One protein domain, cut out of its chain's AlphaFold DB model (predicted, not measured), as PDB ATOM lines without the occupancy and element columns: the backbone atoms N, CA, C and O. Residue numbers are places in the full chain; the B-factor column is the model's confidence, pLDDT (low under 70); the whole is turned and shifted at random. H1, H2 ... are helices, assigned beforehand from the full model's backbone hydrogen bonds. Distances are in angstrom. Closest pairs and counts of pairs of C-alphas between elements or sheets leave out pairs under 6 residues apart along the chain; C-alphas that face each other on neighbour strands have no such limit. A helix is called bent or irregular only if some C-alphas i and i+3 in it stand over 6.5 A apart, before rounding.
ATOM      1  N   ILE A 167      32.486 131.884 471.069       68.00
ATOM      2  CA  ILE A 167      33.018 133.254 471.107       68.00
ATOM      3  C   ILE A 167      34.082 133.400 472.192       68.00
ATOM      4  O   ILE A 167      35.123 134.007 471.949       68.00
ATOM      5  N   LEU A 168      33.838 132.852 473.385       69.31
ATOM      6  CA  LEU A 168      34.804 132.885 474.479       69.31
ATOM      7  C   LEU A 168      36.107 132.176 474.094       69.31
ATOM      8  O   LEU A 168      37.181 132.738 474.295       69.31
ATOM      9  N   ARG A 169      36.025 130.990 473.474       70.00
ATOM     10  CA  ARG A 169      37.203 130.265 472.964       70.00
ATOM     11  C   ARG A 169      37.926 131.037 471.862       70.00
ATOM     12  O   ARG A 169      39.154 131.030 471.806       70.00
ATOM     13  N   TRP A 170      37.190 131.719 470.990       70.06
ATOM     14  CA  TRP A 170      37.792 132.562 469.961       70.06
ATOM     15  C   TRP A 170      38.519 133.785 470.548       70.06
ATOM     16  O   TRP A 170      39.665 134.061 470.198       70.06
ATOM     17  N   LEU A 171      37.893 134.498 471.487       67.50
ATOM     18  CA  LEU A 171      38.522 135.632 472.172       67.50
ATOM     19  C   LEU A 171      39.769 135.207 472.965       67.50
ATOM     20  O   LEU A 171      40.729 135.974 473.041       67.50
ATOM     21  N   ASP A 172      39.762 133.991 473.518       65.56
ATOM     22  CA  ASP A 172      40.910 133.374 474.194       65.56
ATOM     23  C   ASP A 172      42.062 133.065 473.210       65.56
ATOM     24  O   ASP A 172      43.219 133.391 473.471       65.56
ATOM     25  N   THR A 173      41.749 132.529 472.023       62.59
ATOM     26  CA  THR A 173      42.739 132.133 470.994       62.59
ATOM     27  C   THR A 173      43.334 133.301 470.197       62.59
ATOM     28  O   THR A 173      44.501 133.258 469.799       62.59
ATOM     29  N   CYS A 174      42.593 134.395 470.009       58.78
ATOM     30  CA  CYS A 174      43.022 135.553 469.212       58.78
ATOM     31  C   CYS A 174      44.199 136.369 469.774       58.78
ATOM     32  O   CYS A 174      44.649 137.319 469.130       58.78
ATOM     33  N   TYR A 175      44.740 136.006 470.941       48.06
ATOM     34  CA  TYR A 175      45.937 136.630 471.512       48.06
ATOM     35  C   TYR A 175      47.177 136.503 470.608       48.06
ATOM     36  O   TYR A 175      48.047 137.372 470.637       48.06
ATOM     37  N   ILE A 176      47.265 135.442 469.800       44.09
ATOM     38  CA  ILE A 176      48.533 135.049 469.166       44.09
ATOM     39  C   ILE A 176      48.583 135.389 467.675       44.09
ATOM     40  O   ILE A 176      49.642 135.753 467.166       44.09
ATOM     41  N   ALA A 177      47.460 135.322 466.963       44.31
ATOM     42  CA  ALA A 177      47.540 135.201 465.511       44.31
ATOM     43  C   ALA A 177      47.400 136.517 464.723       44.31
ATOM     44  O   ALA A 177      47.768 136.561 463.555       44.31
ATOM     45  N   LYS A 178      46.899 137.613 465.324       49.34
ATOM     46  CA  LYS A 178      46.389 138.776 464.551       49.34
ATOM     47  C   LYS A 178      45.419 138.348 463.436       49.34
ATOM     48  O   LYS A 178      45.259 139.059 462.441       49.34
ATOM     49  N   ASP A 179      44.804 137.180 463.600       48.34
ATOM     50  CA  ASP A 179      43.969 136.592 462.575       48.34
ATOM     51  C   ASP A 179      42.672 137.392 462.450       48.34
ATOM     52  O   ASP A 179      42.179 137.970 463.429       48.34
ATOM     53  N   PRO A 180      42.111 137.474 461.234       51.47
ATOM     54  CA  PRO A 180      40.777 138.013 461.051       51.47
ATOM     55  C   PRO A 180      39.783 137.243 461.927       51.47
ATOM     56  O   PRO A 180      39.914 136.036 462.123       51.47
ATOM     57  N   ILE A 181      38.767 137.949 462.426       60.06
ATOM     58  CA  ILE A 181      37.625 137.328 463.100       60.06
ATOM     59  C   ILE A 181      37.052 136.279 462.135       60.06
ATOM     60  O   ILE A 181      36.664 136.662 461.027       60.06
ATOM     61  N   PRO A 182      37.040 134.981 462.494       60.62
ATOM     62  CA  PRO A 182      36.513 133.945 461.631       60.62
ATOM     63  C   PRO A 182      35.068 134.260 461.289       60.62
ATOM     64  O   PRO A 182      34.286 134.673 462.148       60.62
ATOM     65  N   GLU A 183      34.699 134.020 460.039       60.84
ATOM     66  CA  GLU A 183      33.344 134.263 459.556       60.84
ATOM     67  C   GLU A 183      32.305 133.477 460.367       60.84
ATOM     68  O   GLU A 183      31.207 133.961 460.594       60.84
ATOM     69  N   THR A 184      32.673 132.319 460.920       59.72
ATOM     70  CA  THR A 184      31.847 131.545 461.861       59.72
ATOM     71  C   THR A 184      31.540 132.290 463.160       59.72
ATOM     72  O   THR A 184      30.440 132.158 463.688       59.72
ATOM     73  N   ILE A 185      32.474 133.097 463.664       62.50
ATOM     74  CA  ILE A 185      32.295 133.923 464.863       62.50
ATOM     75  C   ILE A 185      31.467 135.159 464.534       62.50
ATOM     76  O   ILE A 185      30.547 135.486 465.276       62.50
ATOM     77  N   THR A 186      31.730 135.801 463.396       63.12
ATOM     78  CA  THR A 186      30.889 136.891 462.884       63.12
ATOM     79  C   THR A 186      29.453 136.410 462.670       63.12
ATOM     80  O   THR A 186      28.508 137.044 463.126       63.12
ATOM     81  N   ASN A 187      29.279 135.233 462.074       64.69
ATOM     82  CA  ASN A 187      27.979 134.609 461.872       64.69
ATOM     83  C   ASN A 187      27.355 134.161 463.189       64.69
ATOM     84  O   ASN A 187      26.146 134.235 463.313       64.69
ATOM     85  N   ALA A 188      28.126 133.774 464.205       63.78
ATOM     86  CA  ALA A 188      27.590 133.538 465.544       63.78
ATOM     87  C   ALA A 188      27.124 134.826 466.220       63.78
ATOM     88  O   ALA A 188      26.027 134.849 466.772       63.78
ATOM     89  N   PHE A 189      27.892 135.913 466.113       63.31
ATOM     90  CA  PHE A 189      27.443 137.231 466.556       63.31
ATOM     91  C   PHE A 189      26.174 137.679 465.841       63.31
ATOM     92  O   PHE A 189      25.418 138.420 466.442       63.31
ATOM     93  N   LYS A 190      25.920 137.229 464.608       63.25
ATOM     94  CA  LYS A 190      24.682 137.503 463.860       63.25
ATOM     95  C   LYS A 190      23.554 136.523 464.237       63.25
ATOM     96  O   LYS A 190      22.417 136.927 464.466       63.25
ATOM     97  N   ASN A 191      23.870 135.240 464.403       61.50
ATOM     98  CA  ASN A 191      22.919 134.147 464.633       61.50
ATOM     99  C   ASN A 191      22.404 134.057 466.070       61.50
ATOM    100  O   ASN A 191      21.274 133.610 466.258       61.50
ATOM    101  N   ILE A 192      23.169 134.508 467.074       58.91
ATOM    102  CA  ILE A 192      22.662 134.643 468.451       58.91
ATOM    103  C   ILE A 192      21.369 135.489 468.472       58.91
ATOM    104  O   ILE A 192      20.517 135.281 469.333       58.91
ATOM    105  N   TYR A 193      21.189 136.394 467.500       56.66
ATOM    106  CA  TYR A 193      20.117 137.395 467.485       56.66
ATOM    107  C   TYR A 193      19.119 137.228 466.331       56.66
ATOM    108  O   TYR A 193      18.068 137.860 466.353       56.66
ATOM    109  N   ALA A 194      19.371 136.325 465.374       50.22
ATOM    110  CA  ALA A 194      18.442 136.034 464.273       50.22
ATOM    111  C   ALA A 194      17.074 135.500 464.755       50.22
ATOM    112  O   ALA A 194      16.072 135.631 464.053       50.22
ATOM    113  N   ASN A 195      17.016 134.939 465.970       50.59
ATOM    114  CA  ASN A 195      15.801 134.359 466.553       50.59
ATOM    115  C   ASN A 195      14.962 135.345 467.389       50.59
ATOM    116  O   ASN A 195      13.802 135.060 467.681       50.59
ATOM    117  N   GLU A 196      15.499 136.513 467.753       47.97
ATOM    118  CA  GLU A 196      14.784 137.544 468.514       47.97
ATOM    119  C   GLU A 196      14.750 138.836 467.699       47.97
ATOM    120  O   GLU A 196      15.634 139.658 467.845       47.97
ATOM    121  N   ILE A 197      13.741 138.998 466.833       47.94
ATOM    122  CA  ILE A 197      13.262 140.247 466.187       47.94
ATOM    123  C   ILE A 197      14.149 141.490 466.471       47.94
ATOM    124  O   ILE A 197      13.742 142.375 467.227       47.94
ATOM    125  N   VAL A 198      15.352 141.576 465.887       50.53
ATOM    126  CA  VAL A 198      16.229 142.755 465.989       50.53
ATOM    127  C   VAL A 198      17.000 142.985 464.680       50.53
ATOM    128  O   VAL A 198      17.888 142.230 464.310       50.53
ATOM    129  N   HIS A 199      16.588 144.082 464.037       62.56
ATOM    130  CA  HIS A 199      17.240 145.061 463.155       62.56
ATOM    131  C   HIS A 199      18.644 144.810 462.574       62.56
ATOM    132  O   HIS A 199      19.621 144.714 463.316       62.56
ATOM    133  N   ASP A 200      18.739 144.966 461.245       67.56
ATOM    134  CA  ASP A 200      19.976 145.145 460.459       67.56
ATOM    135  C   ASP A 200      20.967 146.135 461.106       67.56
ATOM    136  O   ASP A 200      22.174 145.913 461.094       67.56
ATOM    137  N   ASP A 201      20.462 147.167 461.799       77.62
ATOM    138  CA  ASP A 201      21.284 148.165 462.493       77.62
ATOM    139  C   ASP A 201      22.216 147.579 463.571       77.62
ATOM    140  O   ASP A 201      23.300 148.119 463.793       77.62
ATOM    141  N   LEU A 202      21.823 146.501 464.266       77.12
ATOM    142  CA  LEU A 202      22.696 145.866 465.263       77.12
ATOM    143  C   LEU A 202      23.859 145.134 464.587       77.12
ATOM    144  O   LEU A 202      24.988 145.227 465.071       77.12
ATOM    145  N   ASN A 203      23.594 144.451 463.471       78.44
ATOM    146  CA  ASN A 203      24.630 143.778 462.687       78.44
ATOM    147  C   ASN A 203      25.641 144.795 462.155       78.44
ATOM    148  O   ASN A 203      26.843 144.589 462.310       78.44
ATOM    149  N   ASP A 204      25.165 145.936 461.655       82.38
ATOM    150  CA  ASP A 204      26.026 147.027 461.195       82.38
ATOM    151  C   ASP A 204      26.912 147.581 462.324       82.38
ATOM    152  O   ASP A 204      28.106 147.823 462.135       82.38
ATOM    153  N   ILE A 205      26.354 147.765 463.529       86.25
ATOM    154  CA  ILE A 205      27.122 148.208 464.706       86.25
ATOM    155  C   ILE A 205      28.212 147.196 465.059       86.25
ATOM    156  O   ILE A 205      29.353 147.593 465.316       86.25
ATOM    157  N   VAL A 206      27.866 145.907 465.095       84.06
ATOM    158  CA  VAL A 206      28.808 144.826 465.403       84.06
ATOM    159  C   VAL A 206      29.929 144.805 464.365       84.06
ATOM    160  O   VAL A 206      31.096 144.888 464.751       84.06
ATOM    161  N   ASP A 207      29.596 144.786 463.075       81.94
ATOM    162  CA  ASP A 207      30.564 144.727 461.979       81.94
ATOM    163  C   ASP A 207      31.521 145.936 462.008       81.94
ATOM    164  O   ASP A 207      32.742 145.768 461.922       81.94
ATOM    165  N   MET A 208      31.001 147.149 462.250       87.12
ATOM    166  CA  MET A 208      31.828 148.353 462.401       87.12
ATOM    167  C   MET A 208      32.782 148.271 463.601       87.12
ATOM    168  O   MET A 208      33.972 148.562 463.461       87.12
ATOM    169  N   ILE A 209      32.300 147.868 464.784       87.12
ATOM    170  CA  ILE A 209      33.129 147.789 466.000       87.12
ATOM    171  C   ILE A 209      34.215 146.717 465.853       87.12
ATOM    172  O   ILE A 209      35.369 146.941 466.232       87.12
ATOM    173  N   LEU A 210      33.866 145.569 465.274       83.62
ATOM    174  CA  LEU A 210      34.789 144.473 465.002       83.62
ATOM    175  C   LEU A 210      35.914 144.901 464.050       83.62
ATOM    176  O   LEU A 210      37.098 144.701 464.361       83.62
ATOM    177  N   ALA A 211      35.558 145.554 462.941       81.44
ATOM    178  CA  ALA A 211      36.511 146.083 461.973       81.44
ATOM    179  C   ALA A 211      37.406 147.185 462.571       81.44
ATOM    180  O   ALA A 211      38.607 147.220 462.299       81.44
ATOM    181  N   CYS A 212      36.870 148.026 463.461       83.06
ATOM    182  CA  CYS A 212      37.654 149.041 464.168       83.06
ATOM    183  C   CYS A 212      38.642 148.433 465.171       83.06
ATOM    184  O   CYS A 212      39.805 148.833 465.200       83.06
ATOM    185  N   GLY A 213      38.236 147.418 465.940       79.69
ATOM    186  CA  GLY A 213      39.167 146.680 466.804       79.69
ATOM    187  C   GLY A 213      40.341 146.092 466.012       79.69
ATOM    188  O   GLY A 213      41.497 146.216 466.425       79.69
ATOM    189  N   LYS A 214      40.073 145.565 464.807       78.25
ATOM    190  CA  LYS A 214      41.106 145.077 463.879       78.25
ATOM    191  C   LYS A 214      42.014 146.204 463.373       78.25
ATOM    192  O   LYS A 214      43.232 146.021 463.301       78.25
ATOM    193  N   ALA A 215      41.459 147.368 463.040       78.38
ATOM    194  CA  ALA A 215      42.231 148.532 462.601       78.38
ATOM    195  C   ALA A 215      43.231 148.998 463.682       78.38
ATOM    196  O   ALA A 215      44.418 149.200 463.395       78.38
ATOM    197  N   VAL A 216      42.799 149.066 464.947       77.75
ATOM    198  CA  VAL A 216      43.691 149.403 466.073       77.75
ATOM    199  C   VAL A 216      44.756 148.325 466.279       77.75
ATOM    200  O   VAL A 216      45.943 148.645 466.355       77.75
ATOM    201  N   ALA A 217      44.370 147.045 466.275       72.25
ATOM    202  CA  ALA A 217      45.302 145.926 466.449       72.25
ATOM    203  C   ALA A 217      46.378 145.858 465.345       72.25
ATOM    204  O   ALA A 217      47.521 145.463 465.590       72.25
ATOM    205  N   THR A 218      46.042 146.293 464.127       71.06
ATOM    206  CA  THR A 218      46.963 146.383 462.979       71.06
ATOM    207  C   THR A 218      47.779 147.684 462.940       71.06
ATOM    208  O   THR A 218      48.491 147.927 461.970       71.06
ATOM    209  N   LYS A 219      47.756 148.482 464.022       65.38
ATOM    210  CA  LYS A 219      48.515 149.735 464.215       65.38
ATOM    211  C   LYS A 219      48.154 150.880 463.261       65.38
ATOM    212  O   LYS A 219      48.930 151.819 463.119       65.38
ATOM    213  N   THR A 220      46.970 150.850 462.655       66.62
ATOM    214  CA  THR A 220      46.444 152.026 461.933       66.62
ATOM    215  C   THR A 220      45.835 153.073 462.883       66.62
ATOM    216  O   THR A 220      45.586 154.208 462.477       66.62
ATOM    217  N   GLY A 221      45.669 152.715 464.165       78.81
ATOM    218  CA  GLY A 221      45.234 153.610 465.242       78.81
ATOM    219  C   GLY A 221      43.846 154.205 465.004       78.81
ATOM    220  O   GLY A 221      43.048 153.675 464.231       78.81
ATOM    221  N   PHE A 222      43.563 155.333 465.652       83.38
ATOM    222  CA  PHE A 222      42.287 156.037 465.513       83.38
ATOM    223  C   PHE A 222      41.937 156.429 464.064       83.38
ATOM    224  O   PHE A 222      40.782 156.312 463.657       83.38
ATOM    225  N   ILE A 223      42.929 156.824 463.256       83.50
ATOM    226  CA  ILE A 223      42.721 157.190 461.844       83.50
ATOM    227  C   ILE A 223      42.213 155.983 461.040       83.50
ATOM    228  O   ILE A 223      41.294 156.116 460.231       83.50
ATOM    229  N   GLY A 224      42.760 154.793 461.297       82.88
ATOM    230  CA  GLY A 224      42.289 153.553 460.686       82.88
ATOM    231  C   GLY A 224      40.828 153.238 461.004       82.88
ATOM    232  O   GLY A 224      40.089 152.814 460.119       82.88
ATOM    233  N   CYS A 225      40.371 153.507 462.229       85.88
ATOM    234  CA  CYS A 225      38.960 153.339 462.593       85.88
ATOM    235  C   CYS A 225      38.043 154.268 461.787       85.88
ATOM    236  O   CYS A 225      37.016 153.832 461.273       85.88
ATOM    237  N   LEU A 226      38.421 155.542 461.640       88.56
ATOM    238  CA  LEU A 226      37.651 156.509 460.851       88.56
ATOM    239  C   LEU A 226      37.614 156.131 459.359       88.56
ATOM    240  O   LEU A 226      36.576 156.282 458.718       88.56
ATOM    241  N   SER A 227      38.711 155.585 458.824       85.88
ATOM    242  CA  SER A 227      38.774 155.024 457.465       85.88
ATOM    243  C   SER A 227      37.781 153.874 457.265       85.88
ATOM    244  O   SER A 227      37.030 153.866 456.290       85.88
ATOM    245  N   VAL A 228      37.731 152.925 458.207       86.75
ATOM    246  CA  VAL A 228      36.785 151.797 458.175       86.75
ATOM    247  C   VAL A 228      35.338 152.288 458.146       86.75
ATOM    248  O   VAL A 228      34.549 151.812 457.331       86.75
ATOM    249  N   ILE A 229      34.998 153.266 458.990       89.25
ATOM    250  CA  ILE A 229      33.652 153.850 459.015       89.25
ATOM    251  C   ILE A 229      33.315 154.517 457.684       89.25
ATOM    252  O   ILE A 229      32.211 154.350 457.169       89.25
ATOM    253  N   LEU A 230      34.253 155.280 457.124       88.88
ATOM    254  CA  LEU A 230      34.012 155.985 455.875       88.88
ATOM    255  C   LEU A 230      33.687 155.008 454.738       88.88
ATOM    256  O   LEU A 230      32.720 155.230 454.014       88.88
ATOM    257  N   ARG A 231      34.413 153.888 454.642       85.94
ATOM    258  CA  ARG A 231      34.116 152.833 453.658       85.94
ATOM    259  C   ARG A 231      32.749 152.198 453.873       85.94
ATOM    260  O   ARG A 231      32.037 151.941 452.912       85.94
ATOM    261  N   TYR A 232      32.368 151.965 455.128       88.06
ATOM    262  CA  TYR A 232      31.029 151.473 455.442       88.06
ATOM    263  C   TYR A 232      29.946 152.444 454.931       88.06
ATOM    264  O   TYR A 232      28.972 152.019 454.310       88.06
ATOM    265  N   LEU A 233      30.136 153.756 455.116       87.81
ATOM    266  CA  LEU A 233      29.218 154.770 454.586       87.81
ATOM    267  C   LEU A 233      29.205 154.801 453.050       87.81
ATOM    268  O   LEU A 233      28.140 154.976 452.465       87.81
ATOM    269  N   GLU A 234      30.348 154.605 452.390       86.94
ATOM    270  CA  GLU A 234      30.426 154.478 450.927       86.94
ATOM    271  C   GLU A 234      29.630 153.263 450.420       86.94
ATOM    272  O   GLU A 234      28.863 153.397 449.465       86.94
ATOM    273  N   THR A 235      29.732 152.105 451.081       84.94
ATOM    274  CA  THR A 235      28.921 150.916 450.759       84.94
ATOM    275  C   THR A 235      27.430 151.193 450.939       84.94
ATOM    276  O   THR A 235      26.633 150.884 450.052       84.94
ATOM    277  N   LEU A 236      27.041 151.840 452.042       83.19
ATOM    278  CA  LEU A 236      25.647 152.217 452.286       83.19
ATOM    279  C   LEU A 236      25.134 153.189 451.210       83.19
ATOM    280  O   LEU A 236      24.025 153.037 450.704       83.19
ATOM    281  N   SER A 413      43.746 168.724 459.787       72.31
ATOM    282  CA  SER A 413      44.948 168.582 460.613       72.31
ATOM    283  C   SER A 413      44.808 167.429 461.623       72.31
ATOM    284  O   SER A 413      43.824 167.390 462.375       72.31
ATOM    285  N   PRO A 414      45.817 166.542 461.750       74.75
ATOM    286  CA  PRO A 414      45.799 165.454 462.727       74.75
ATOM    287  C   PRO A 414      45.759 165.955 464.180       74.75
ATOM    288  O   PRO A 414      45.295 165.238 465.063       74.75
ATOM    289  N   THR A 415      46.202 167.190 464.446       75.19
ATOM    290  CA  THR A 415      46.181 167.784 465.794       75.19
ATOM    291  C   THR A 415      44.781 168.198 466.244       75.19
ATOM    292  O   THR A 415      44.474 168.129 467.431       75.19
ATOM    293  N   THR A 416      43.917 168.609 465.314       79.81
ATOM    294  CA  THR A 416      42.537 169.035 465.604       79.81
ATOM    295  C   THR A 416      41.530 167.900 465.451       79.81
ATOM    296  O   THR A 416      40.414 168.003 465.955       79.81
ATOM    297  N   MET A 417      41.926 166.804 464.797       83.94
ATOM    298  CA  MET A 417      41.073 165.656 464.493       83.94
ATOM    299  C   MET A 417      40.283 165.131 465.711       83.94
ATOM    300  O   MET A 417      39.062 165.015 465.587       83.94
ATOM    301  N   PRO A 418      40.874 164.887 466.904       84.06
ATOM    302  CA  PRO A 418      40.104 164.388 468.050       84.06
ATOM    303  C   PRO A 418      39.006 165.361 468.509       84.06
ATOM    304  O   PRO A 418      37.906 164.936 468.860       84.06
ATOM    305  N   GLN A 419      39.270 166.670 468.464       86.06
ATOM    306  CA  GLN A 419      38.284 167.696 468.813       86.06
ATOM    307  C   GLN A 419      37.162 167.773 467.773       86.06
ATOM    308  O   GLN A 419      35.992 167.884 468.140       86.06
ATOM    309  N   SER A 420      37.496 167.693 466.483       85.62
ATOM    310  CA  SER A 420      36.508 167.711 465.403       85.62
ATOM    311  C   SER A 420      35.600 166.480 465.441       85.62
ATOM    312  O   SER A 420      34.388 166.622 465.279       85.62
ATOM    313  N   VAL A 421      36.147 165.296 465.750       87.38
ATOM    314  CA  VAL A 421      35.339 164.090 465.991       87.38
ATOM    315  C   VAL A 421      34.453 164.273 467.221       87.38
ATOM    316  O   VAL A 421      33.254 164.032 467.146       87.38
ATOM    317  N   ALA A 422      34.987 164.772 468.340       86.81
ATOM    318  CA  ALA A 422      34.179 165.023 469.533       86.81
ATOM    319  C   ALA A 422      33.011 165.993 469.261       86.81
ATOM    320  O   ALA A 422      31.909 165.788 469.771       86.81
ATOM    321  N   ASN A 423      33.224 167.021 468.432       86.56
ATOM    322  CA  ASN A 423      32.173 167.951 468.013       86.56
ATOM    323  C   ASN A 423      31.121 167.268 467.130       86.56
ATOM    324  O   ASN A 423      29.930 167.432 467.389       86.56
ATOM    325  N   LEU A 424      31.538 166.459 466.150       87.44
ATOM    326  CA  LEU A 424      30.625 165.659 465.328       87.44
ATOM    327  C   LEU A 424      29.760 164.741 466.202       87.44
ATOM    328  O   LEU A 424      28.537 164.722 466.070       87.44
ATOM    329  N   CYS A 425      30.368 164.042 467.158       86.50
ATOM    330  CA  CYS A 425      29.651 163.176 468.089       86.50
ATOM    331  C   CYS A 425      28.675 163.959 468.979       86.50
ATOM    332  O   CYS A 425      27.575 163.479 469.255       86.50
ATOM    333  N   LYS A 426      29.019 165.184 469.407       84.62
ATOM    334  CA  LYS A 426      28.090 166.077 470.124       84.62
ATOM    335  C   LYS A 426      26.900 166.471 469.246       84.62
ATOM    336  O   LYS A 426      25.770 166.379 469.716       84.62
ATOM    337  N   GLU A 427      27.127 166.828 467.979       83.38
ATOM    338  CA  GLU A 427      26.045 167.115 467.025       83.38
ATOM    339  C   GLU A 427      25.116 165.898 466.851       83.38
ATOM    340  O   GLU A 427      23.898 166.030 466.986       83.38
ATOM    341  N   ILE A 428      25.678 164.703 466.625       85.12
ATOM    342  CA  ILE A 428      24.914 163.448 466.498       85.12
ATOM    343  C   ILE A 428      24.132 163.155 467.783       85.12
ATOM    344  O   ILE A 428      22.979 162.730 467.722       85.12
ATOM    345  N   THR A 429      24.719 163.430 468.949       81.94
ATOM    346  CA  THR A 429      24.055 163.269 470.251       81.94
ATOM    347  C   THR A 429      22.824 164.161 470.351       81.94
ATOM    348  O   THR A 429      21.753 163.694 470.736       81.94
ATOM    349  N   THR A 430      22.934 165.435 469.964       80.31
ATOM    350  CA  THR A 430      21.796 166.363 469.955       80.31
ATOM    351  C   THR A 430      20.695 165.891 469.006       80.31
ATOM    352  O   THR A 430      19.523 165.867 469.390       80.31
ATOM    353  N   VAL A 431      21.064 165.448 467.799       76.62
ATOM    354  CA  VAL A 431      20.118 164.901 466.813       76.62
ATOM    355  C   VAL A 431      19.421 163.655 467.366       76.62
ATOM    356  O   VAL A 431      18.192 163.582 467.360       76.62
ATOM    357  N   GLY A 432      20.173 162.713 467.930       75.06
ATOM    358  CA  GLY A 432      19.631 161.486 468.503       75.06
ATOM    359  C   GLY A 432      18.701 161.723 469.688       75.06
ATOM    360  O   GLY A 432      17.636 161.114 469.763       75.06
ATOM    361  N   LEU A 433      19.038 162.657 470.583       72.75
ATOM    362  CA  LEU A 433      18.153 163.051 471.684       72.75
ATOM    363  C   LEU A 433      16.837 163.641 471.168       72.75
ATOM    364  O   LEU A 433      15.773 163.289 471.678       72.75
ATOM    365  N   SER A 434      16.885 164.475 470.124       73.44
ATOM    366  CA  SER A 434      15.669 165.010 469.501       73.44
ATOM    367  C   SER A 434      14.807 163.894 468.892       73.44
ATOM    368  O   SER A 434      13.593 163.871 469.093       73.44
ATOM    369  N   TYR A 435      15.429 162.900 468.250       69.81
ATOM    370  CA  TYR A 435      14.742 161.761 467.641       69.81
ATOM    371  C   TYR A 435      14.088 160.843 468.684       69.81
ATOM    372  O   TYR A 435      12.945 160.412 468.517       69.81
ATOM    373  N   MET A 436      14.778 160.603 469.801       69.94
ATOM    374  CA  MET A 436      14.245 159.831 470.925       69.94
ATOM    375  C   MET A 436      13.122 160.577 471.656       69.94
ATOM    376  O   MET A 436      12.175 159.943 472.111       69.94
ATOM    377  N   SER A 437      13.171 161.912 471.726       67.31
ATOM    378  CA  SER A 437      12.122 162.716 472.374       67.31
ATOM    379  C   SER A 437      10.776 162.694 471.634       67.31
ATOM    380  O   SER A 437       9.737 162.935 472.242       67.31
ATOM    381  N   LYS A 438      10.780 162.349 470.336       69.12
ATOM    382  CA  LYS A 438       9.575 162.176 469.504       69.12
ATOM    383  C   LYS A 438       8.838 160.846 469.763       69.12
ATOM    384  O   LYS A 438       7.826 160.582 469.118       69.12
ATOM    385  N   LEU A 439       9.337 159.963 470.637       67.38
ATOM    386  CA  LEU A 439       8.642 158.720 471.000       67.38
ATOM    387  C   LEU A 439       7.437 159.012 471.909       67.38
ATOM    388  O   LEU A 439       7.563 159.708 472.914       67.38
ATOM    389  N   SER A 440       6.269 158.457 471.572       59.53
ATOM    390  CA  SER A 440       5.084 158.536 472.433       59.53
ATOM    391  C   SER A 440       5.271 157.684 473.691       59.53
ATOM    392  O   SER A 440       5.997 156.686 473.672       59.53
ATOM    393  N   LYS A 441       4.570 158.032 474.777       61.88
ATOM    394  CA  LYS A 441       4.576 157.243 476.024       61.88
ATOM    395  C   LYS A 441       4.065 155.807 475.834       61.88
ATOM    396  O   LYS A 441       4.479 154.930 476.582       61.88
ATOM    397  N   ASP A 442       3.256 155.574 474.801       62.94
ATOM    398  CA  ASP A 442       2.685 154.264 474.456       62.94
ATOM    399  C   ASP A 442       3.570 153.447 473.493       62.94
ATOM    400  O   ASP A 442       3.156 152.401 472.992       62.94
ATOM    401  N   SER A 443       4.788 153.917 473.192       69.88
ATOM    402  CA  SER A 443       5.700 153.214 472.284       69.88
ATOM    403  C   SER A 443       6.100 151.851 472.852       69.88
ATOM    404  O   SER A 443       6.530 151.729 473.998       69.88
ATOM    405  N   THR A 444       6.020 150.814 472.020       71.12
ATOM    406  CA  THR A 444       6.412 149.454 472.420       71.12
ATOM    407  C   THR A 444       7.920 149.363 472.685       71.12
ATOM    408  O   THR A 444       8.718 150.075 472.070       71.12
ATOM    409  N   ILE A 445       8.343 148.420 473.536       66.69
ATOM    410  CA  ILE A 445       9.770 148.149 473.817       66.69
ATOM    411  C   ILE A 445      10.565 147.925 472.518       66.69
ATOM    412  O   ILE A 445      11.700 148.386 472.399       66.69
ATOM    413  N   LYS A 446       9.952 147.282 471.515       67.38
ATOM    414  CA  LYS A 446      10.557 147.057 470.194       67.38
ATOM    415  C   LYS A 446      10.826 148.364 469.448       67.38
ATOM    416  O   LYS A 446      11.932 148.562 468.960       67.38
ATOM    417  N   GLN A 447       9.863 149.285 469.416       70.94
ATOM    418  CA  GLN A 447      10.028 150.591 468.765       70.94
ATOM    419  C   GLN A 447      11.088 151.452 469.460       70.94
ATOM    420  O   GLN A 447      11.905 152.083 468.792       70.94
ATOM    421  N   VAL A 448      11.113 151.449 470.795       73.44
ATOM    422  CA  VAL A 448      12.138 152.165 471.572       73.44
ATOM    423  C   VAL A 448      13.527 151.584 471.300       73.44
ATOM    424  O   VAL A 448      14.479 152.333 471.088       73.44
ATOM    425  N   THR A 449      13.642 150.253 471.258       73.62
ATOM    426  CA  THR A 449      14.910 149.558 470.994       73.62
ATOM    427  C   THR A 449      15.402 149.803 469.572       73.62
ATOM    428  O   THR A 449      16.567 150.133 469.395       73.62
ATOM    429  N   SER A 450      14.520 149.720 468.573       75.94
ATOM    430  CA  SER A 450      14.832 150.021 467.172       75.94
ATOM    431  C   SER A 450      15.442 151.414 467.008       75.94
ATOM    432  O   SER A 450      16.546 151.563 466.491       75.94
ATOM    433  N   LYS A 451      14.774 152.442 467.547       78.62
ATOM    434  CA  LYS A 451      15.276 153.820 467.472       78.62
ATOM    435  C   LYS A 451      16.571 154.019 468.256       78.62
ATOM    436  O   LYS A 451      17.432 154.780 467.821       78.62
ATOM    437  N   LEU A 452      16.727 153.333 469.391       82.56
ATOM    438  CA  LEU A 452      17.971 153.351 470.155       82.56
ATOM    439  C   LEU A 452      19.124 152.725 469.361       82.56
ATOM    440  O   LEU A 452      20.224 153.268 469.393       82.56
ATOM    441  N   LEU A 453      18.888 151.617 468.654       83.75
ATOM    442  CA  LEU A 453      19.896 150.959 467.820       83.75
ATOM    443  C   LEU A 453      20.262 151.815 466.610       83.75
ATOM    444  O   LEU A 453      21.446 152.022 466.368       83.75
ATOM    445  N   LEU A 454      19.289 152.430 465.937       84.06
ATOM    446  CA  LEU A 454      19.573 153.407 464.887       84.06
ATOM    447  C   LEU A 454      20.415 154.579 465.420       84.06
ATOM    448  O   LEU A 454      21.400 154.981 464.805       84.06
ATOM    449  N   TYR A 455      20.085 155.104 466.602       85.50
ATOM    450  CA  TYR A 455      20.896 156.139 467.242       85.50
ATOM    451  C   TYR A 455      22.318 155.647 467.573       85.50
ATOM    452  O   TYR A 455      23.296 156.356 467.332       85.50
ATOM    453  N   CYS A 456      22.455 154.415 468.060       88.19
ATOM    454  CA  CYS A 456      23.744 153.770 468.306       88.19
ATOM    455  C   CYS A 456      24.566 153.599 467.018       88.19
ATOM    456  O   CYS A 456      25.783 153.792 467.049       88.19
ATOM    457  N   LYS A 457      23.913 153.297 465.890       88.50
ATOM    458  CA  LYS A 457      24.521 153.212 464.556       88.50
ATOM    459  C   LYS A 457      25.023 154.572 464.086       88.50
ATOM    460  O   LYS A 457      26.163 154.661 463.639       88.50
ATOM    461  N   LEU A 458      24.241 155.637 464.271       87.88
ATOM    462  CA  LEU A 458      24.676 157.009 463.975       87.88
ATOM    463  C   LEU A 458      25.897 157.413 464.814       87.88
ATOM    464  O   LEU A 458      26.853 157.961 464.275       87.88
ATOM    465  N   GLN A 459      25.903 157.098 466.113       88.25
ATOM    466  CA  GLN A 459      27.058 157.337 466.990       88.25
ATOM    467  C   GLN A 459      28.294 156.544 466.547       88.25
ATOM    468  O   GLN A 459      29.398 157.087 466.523       88.25
ATOM    469  N   CYS A 460      28.104 155.290 466.131       89.25
ATOM    470  CA  CYS A 460      29.171 154.446 465.598       89.25
ATOM    471  C   CYS A 460      29.753 155.054 464.311       89.25
ATOM    472  O   CYS A 460      30.966 155.212 464.199       89.25
ATOM    473  N   CYS A 461      28.889 155.530 463.404       87.88
ATOM    474  CA  CYS A 461      29.291 156.241 462.187       87.88
ATOM    475  C   CYS A 461      29.982 157.587 462.476       87.88
ATOM    476  O   CYS A 461      30.740 158.082 461.656       87.88
ATOM    477  N   GLY A 462      29.758 158.193 463.641       84.56
ATOM    478  CA  GLY A 462      30.509 159.367 464.088       84.56
ATOM    479  C   GLY A 462      31.916 159.058 464.613       84.56
ATOM    480  O   GLY A 462      32.648 159.987 464.939       84.56
ATOM    481  N   GLY A 463      32.302 157.782 464.738       82.94
ATOM    482  CA  GLY A 463      33.534 157.365 465.417       82.94
ATOM    483  C   GLY A 463      33.382 157.176 466.927       82.94
ATOM    484  O   GLY A 463      34.380 157.006 467.627       82.94
ATOM    485  N   CYS A 464      32.155 157.198 467.460       84.38
ATOM    486  CA  CYS A 464      31.896 157.148 468.896       84.38
ATOM    487  C   CYS A 464      31.542 155.757 469.437       84.38
ATOM    488  O   CYS A 464      30.534 155.557 470.117       84.38
ATOM    489  N   PHE A 465      32.407 154.779 469.188       86.75
ATOM    490  CA  PHE A 465      32.187 153.386 469.601       86.75
ATOM    491  C   PHE A 465      31.955 153.239 471.105       86.75
ATOM    492  O   PHE A 465      31.132 152.445 471.555       86.75
ATOM    493  N   PHE A 466      32.674 154.032 471.898       87.81
ATOM    494  CA  PHE A 466      32.579 153.974 473.348       87.81
ATOM    495  C   PHE A 466      31.217 154.474 473.848       87.81
ATOM    496  O   PHE A 466      30.635 153.877 474.755       87.81
ATOM    497  N   GLU A 467      30.661 155.521 473.239       85.00
ATOM    498  CA  GLU A 467      29.310 155.979 473.567       85.00
ATOM    499  C   GLU A 467      28.251 154.994 473.080       85.00
ATOM    500  O   GLU A 467      27.329 154.690 473.833       85.00
ATOM    501  N   THR A 468      28.410 154.427 471.881       89.31
ATOM    502  CA  THR A 468      27.539 153.366 471.358       89.31
ATOM    503  C   THR A 468      27.437 152.197 472.340       89.31
ATOM    504  O   THR A 468      26.340 151.838 472.771       89.31
ATOM    505  N   LEU A 469      28.574 151.660 472.795       91.00
ATOM    506  CA  LEU A 469      28.606 150.574 473.779       91.00
ATOM    507  C   LEU A 469      27.997 150.994 475.120       91.00
ATOM    508  O   LEU A 469      27.246 150.230 475.734       91.00
ATOM    509  N   ARG A 470      28.261 152.227 475.573       87.94
ATOM    510  CA  ARG A 470      27.657 152.768 476.796       87.94
ATOM    511  C   ARG A 470      26.135 152.824 476.679       87.94
ATOM    512  O   ARG A 470      25.459 152.422 477.623       87.94
ATOM    513  N   LEU A 471      25.593 153.302 475.560       83.94
ATOM    514  CA  LEU A 471      24.153 153.400 475.311       83.94
ATOM    515  C   LEU A 471      23.500 152.017 475.238       83.94
ATOM    516  O   LEU A 471      22.471 151.804 475.879       83.94
ATOM    517  N   MET A 472      24.126 151.060 474.552       84.88
ATOM    518  CA  MET A 472      23.646 149.675 474.511       84.88
ATOM    519  C   MET A 472      23.619 149.043 475.912       84.88
ATOM    520  O   MET A 472      22.635 148.409 476.276       84.88
ATOM    521  N   MET A 473      24.640 149.272 476.746       85.12
ATOM    522  CA  MET A 473      24.677 148.736 478.115       85.12
ATOM    523  C   MET A 473      23.766 149.474 479.104       85.12
ATOM    524  O   MET A 473      23.248 148.872 480.048       85.12
ATOM    525  N   CYS A 474      23.627 150.796 478.977       79.44
ATOM    526  CA  CYS A 474      22.933 151.631 479.961       79.44
ATOM    527  C   CYS A 474      21.452 151.824 479.652       79.44
ATOM    528  O   CYS A 474      20.653 151.906 480.583       79.44
ATOM    529  N   THR A 475      21.108 151.941 478.375       75.44
ATOM    530  CA  THR A 475      19.790 152.395 477.930       75.44
ATOM    531  C   THR A 475      18.942 151.234 477.421       75.44
ATOM    532  O   THR A 475      17.748 151.188 477.710       75.44
ATOM    533  N   CYS A 476      19.540 150.265 476.718       73.06
ATOM    534  CA  CYS A 476      18.818 149.064 476.304       73.06
ATOM    535  C   CYS A 476      18.604 148.147 477.513       73.06
ATOM    536  O   CYS A 476      19.548 147.860 478.246       73.06
ATOM    537  N   GLN A 477      17.371 147.688 477.738       71.31
ATOM    538  CA  GLN A 477      17.034 146.779 478.845       71.31
ATOM    539  C   GLN A 477      17.099 145.299 478.450       71.31
ATOM    540  O   GLN A 477      16.900 144.440 479.307       71.31
ATOM    541  N   ILE A 478      17.365 145.004 477.174       74.25
ATOM    542  CA  ILE A 478      17.396 143.642 476.647       74.25
ATOM    543  C   ILE A 478      18.717 142.967 477.067       74.25
ATOM    544  O   ILE A 478      19.784 143.466 476.692       74.25
ATOM    545  N   PRO A 479      18.674 141.844 477.816       74.50
ATOM    546  CA  PRO A 479      19.862 141.109 478.263       74.50
ATOM    547  C   PRO A 479      20.826 140.755 477.131       74.50
ATOM    548  O   PRO A 479      22.032 140.970 477.246       74.50
ATOM    549  N   THR A 480      20.282 140.277 476.010       73.44
ATOM    550  CA  THR A 480      21.049 139.816 474.849       73.44
ATOM    551  C   THR A 480      21.855 140.967 474.230       73.44
ATOM    552  O   THR A 480      23.055 140.812 474.004       73.44
ATOM    553  N   VAL A 481      21.264 142.160 474.078       76.88
ATOM    554  CA  VAL A 481      21.952 143.379 473.597       76.88
ATOM    555  C   VAL A 481      23.017 143.869 474.586       76.88
ATOM    556  O   VAL A 481      24.122 144.235 474.179       76.88
ATOM    557  N   GLN A 482      22.722 143.866 475.892       82.25
ATOM    558  CA  GLN A 482      23.711 144.238 476.913       82.25
ATOM    559  C   GLN A 482      24.910 143.283 476.896       82.25
ATOM    560  O   GLN A 482      26.049 143.729 477.019       82.25
ATOM    561  N   GLN A 483      24.668 141.987 476.704       80.31
ATOM    562  CA  GLN A 483      25.715 140.976 476.619       80.31
ATOM    563  C   GLN A 483      26.614 141.177 475.392       80.31
ATOM    564  O   GLN A 483      27.834 141.134 475.561       80.31
ATOM    565  N   VAL A 484      26.058 141.500 474.210       79.50
ATOM    566  CA  VAL A 484      26.860 141.915 473.033       79.50
ATOM    567  C   VAL A 484      27.762 143.076 473.398       79.50
ATOM    568  O   VAL A 484      28.957 143.057 473.124       79.50
ATOM    569  N   ALA A 485      27.198 144.109 474.019       86.50
ATOM    570  CA  ALA A 485      27.950 145.314 474.305       86.50
ATOM    571  C   ALA A 485      29.081 145.055 475.318       86.50
ATOM    572  O   ALA A 485      30.185 145.566 475.134       86.50
ATOM    573  N   ILE A 486      28.862 144.221 476.341       87.44
ATOM    574  CA  ILE A 486      29.909 143.802 477.297       87.44
ATOM    575  C   ILE A 486      31.014 143.011 476.587       87.44
ATOM    576  O   ILE A 486      32.204 143.233 476.819       87.44
ATOM    577  N   MET A 487      30.624 142.103 475.703       84.25
ATOM    578  CA  MET A 487      31.535 141.277 474.922       84.25
ATOM    579  C   MET A 487      32.385 142.112 473.957       84.25
ATOM    580  O   MET A 487      33.609 142.007 473.980       84.25
ATOM    581  N   LEU A 488      31.768 143.009 473.182       86.06
ATOM    582  CA  LEU A 488      32.466 143.961 472.314       86.06
ATOM    583  C   LEU A 488      33.364 144.909 473.117       86.06
ATOM    584  O   LEU A 488      34.474 145.203 472.691       86.06
ATOM    585  N   THR A 489      32.933 145.342 474.307       89.81
ATOM    586  CA  THR A 489      33.778 146.131 475.220       89.81
ATOM    587  C   THR A 489      35.029 145.342 475.617       89.81
ATOM    588  O   THR A 489      36.132 145.881 475.586       89.81
ATOM    589  N   SER A 490      34.878 144.059 475.944       86.44
ATOM    590  CA  SER A 490      35.997 143.188 476.327       86.44
ATOM    591  C   SER A 490      36.940 142.924 475.144       86.44
ATOM    592  O   SER A 490      38.157 142.939 475.315       86.44
ATOM    593  N   TYR A 491      36.391 142.779 473.932       83.56
ATOM    594  CA  TYR A 491      37.156 142.705 472.684       83.56
ATOM    595  C   TYR A 491      37.945 143.995 472.406       83.56
ATOM    596  O   TYR A 491      39.143 143.928 472.148       83.56
ATOM    597  N   LEU A 492      37.327 145.176 472.519       84.44
ATOM    598  CA  LEU A 492      38.017 146.454 472.308       84.44
ATOM    599  C   LEU A 492      39.132 146.696 473.335       84.44
ATOM    600  O   LEU A 492      40.183 147.226 472.971       84.44
ATOM    601  N   ASP A 493      38.942 146.280 474.592       84.56
ATOM    602  CA  ASP A 493      40.027 146.291 475.581       84.56
ATOM    603  C   ASP A 493      41.167 145.380 475.158       84.56
ATOM    604  O   ASP A 493      42.319 145.806 475.129       84.56
ATOM    605  N   LYS A 494      40.837 144.164 474.719       77.62
ATOM    606  CA  LYS A 494      41.816 143.199 474.228       77.62
ATOM    607  C   LYS A 494      42.584 143.683 472.995       77.62
ATOM    608  O   LYS A 494      43.767 143.377 472.876       77.62
ATOM    609  N   CYS A 495      41.957 144.461 472.112       78.38
ATOM    610  CA  CYS A 495      42.604 145.098 470.959       78.38
ATOM    611  C   CYS A 495      43.444 146.334 471.324       78.38
ATOM    612  O   CYS A 495      44.134 146.871 470.459       78.38
ATOM    613  N   GLY A 496      43.395 146.802 472.576       76.75
ATOM    614  CA  GLY A 496      44.131 147.980 473.032       76.75
ATOM    615  C   GLY A 496      43.461 149.300 472.656       76.75
ATOM    616  O   GLY A 496      44.102 150.343 472.664       76.75
ATOM    617  N   VAL A 497      42.165 149.303 472.338       81.44
ATOM    618  CA  VAL A 497      41.469 150.542 471.954       81.44
ATOM    619  C   VAL A 497      41.357 151.507 473.139       81.44
ATOM    620  O   VAL A 497      41.439 152.717 472.955       81.44
ATOM    621  N   PHE A 498      41.254 150.997 474.373       78.50
ATOM    622  CA  PHE A 498      41.252 151.830 475.586       78.50
ATOM    623  C   PHE A 498      42.618 152.419 475.951       78.50
ATOM    624  O   PHE A 498      42.677 153.246 476.859       78.50
ATOM    625  N   SER A 499      43.715 152.023 475.300       74.62
ATOM    626  CA  SER A 499      45.017 152.679 475.486       74.62
ATOM    627  C   SER A 499      45.290 153.763 474.440       74.62
ATOM    628  O   SER A 499      46.227 154.543 474.612       74.62
ATOM    629  N   ASP A 500      44.452 153.884 473.405       78.12
ATOM    630  CA  ASP A 500      44.558 154.946 472.406       78.12
ATOM    631  C   ASP A 500      44.112 156.297 473.000       78.12
ATOM    632  O   ASP A 500      42.955 156.511 473.378       78.12
ATOM    633  N   GLY A 501      45.061 157.234 473.099       80.19
ATOM    634  CA  GLY A 501      44.838 158.548 473.701       80.19
ATOM    635  C   GLY A 501      43.813 159.408 472.954       80.19
ATOM    636  O   GLY A 501      43.105 160.185 473.593       80.19
ATOM    637  N   GLN A 502      43.685 159.254 471.632       81.94
ATOM    638  CA  GLN A 502      42.735 160.026 470.824       81.94
ATOM    639  C   GLN A 502      41.305 159.505 471.023       81.94
ATOM    640  O   GLN A 502      40.387 160.298 471.241       81.94
ATOM    641  N   MET A 503      41.125 158.183 471.057       81.19
ATOM    642  CA  MET A 503      39.836 157.543 471.366       81.19
ATOM    643  C   MET A 503      39.356 157.857 472.785       81.19
ATOM    644  O   MET A 503      38.186 158.196 473.011       81.19
ATOM    645  N   ASN A 504      40.274 157.797 473.753       79.06
ATOM    646  CA  ASN A 504      39.989 158.178 475.131       79.06
ATOM    647  C   ASN A 504      39.607 159.651 475.240       79.06
ATOM    648  O   ASN A 504      38.636 159.970 475.922       79.06
ATOM    649  N   TYR A 505      40.317 160.538 474.541       83.25
ATOM    650  CA  TYR A 505      40.005 161.962 474.521       83.25
ATOM    651  C   TYR A 505      38.575 162.230 474.040       83.25
ATOM    652  O   TYR A 505      37.816 162.903 474.739       83.25
ATOM    653  N   VAL A 506      38.176 161.663 472.893       83.31
ATOM    654  CA  VAL A 506      36.812 161.817 472.345       83.31
ATOM    655  C   VAL A 506      35.767 161.382 473.372       83.31
ATOM    656  O   VAL A 506      34.780 162.075 473.618       83.31
ATOM    657  N   SER A 507      36.017 160.254 474.027       79.94
ATOM    658  CA  SER A 507      35.082 159.671 474.985       79.94
ATOM    659  C   SER A 507      35.006 160.473 476.282       79.94
ATOM    660  O   SER A 507      33.915 160.723 476.780       79.94
TER     661      SER A 507
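What this domain is: This is residues 167 to 236 and 413 to 507 of the 816 residues of an uncharacterized protein of Babesia microti (strain RI) (UniProt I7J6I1). Look first for a core of four mostly aligned helices, H3, H6, H7 and H8, with the helical hairpin of H1 and H2 along one side and the long H5 along the opposite side. H4 folds back on H3, and the short H9 packs on H5. The printed part has 165 residues with nine named helices, H1 to H9 in order, and no named strand: all helix. It is compact, with a radius of gyration of the C-alphas of 15.8 A, and spans 49 by 40 by 28 A.

How they stand to each other: Start at H1, residues 167 to 177, which only just touches H2, residues 183 to 191, in a hairpin with 3 pairs of C-alphas within 8 A, the closest Ile 167 and Ile 185, 6.3 A. The bundle, a group of neighbouring helices, is H3, residues 200 to 217, H6, residues 445 to 461, H7, residues 465 to 474, and H8, residues 479 to 494. H6 and H7 form a hairpin, closest at C-alphas 456 and 468, 4.9 A. H3 and H8 touch the same way at a shallow tilt of 14 degrees, closest at C-alphas 213 and 492, 5.6 A. H4, residues 221 to 236, forms a hairpin with H3, closest at C-alphas 225 and 212, 4.8 A. H5, residues 417 to 437, forms a hairpin with H6, closest at C-alphas 432 and 455, 5.6 A. H9, residues 501 to 507, touches H5, closest at C-alphas 506 and 422, 5.0 A. Every O i to N i+4 pair is within hydrogen-bond range in H2 to H9, and 4 of 7 in H1.

Where its parts are: Find C-alpha 167 at (33.018, 133.254, 471.107), where H1 begins; it is only just irregular, with C-alphas 173 and 176 6.7 A apart. H3 runs 26.0 A and H5 30.1 A; H9 ends at C-alpha 507, (35.082, 159.671, 474.985).

The domain as a whole: Residues 237 to 412 are not printed, and C-alphas 236 and 413 are 26.6 A apart across the cut. Of the links printed whole, none is long. Mean pLDDT of the printed part is 76.0; 45 residues are under 70, among them 171 to 200.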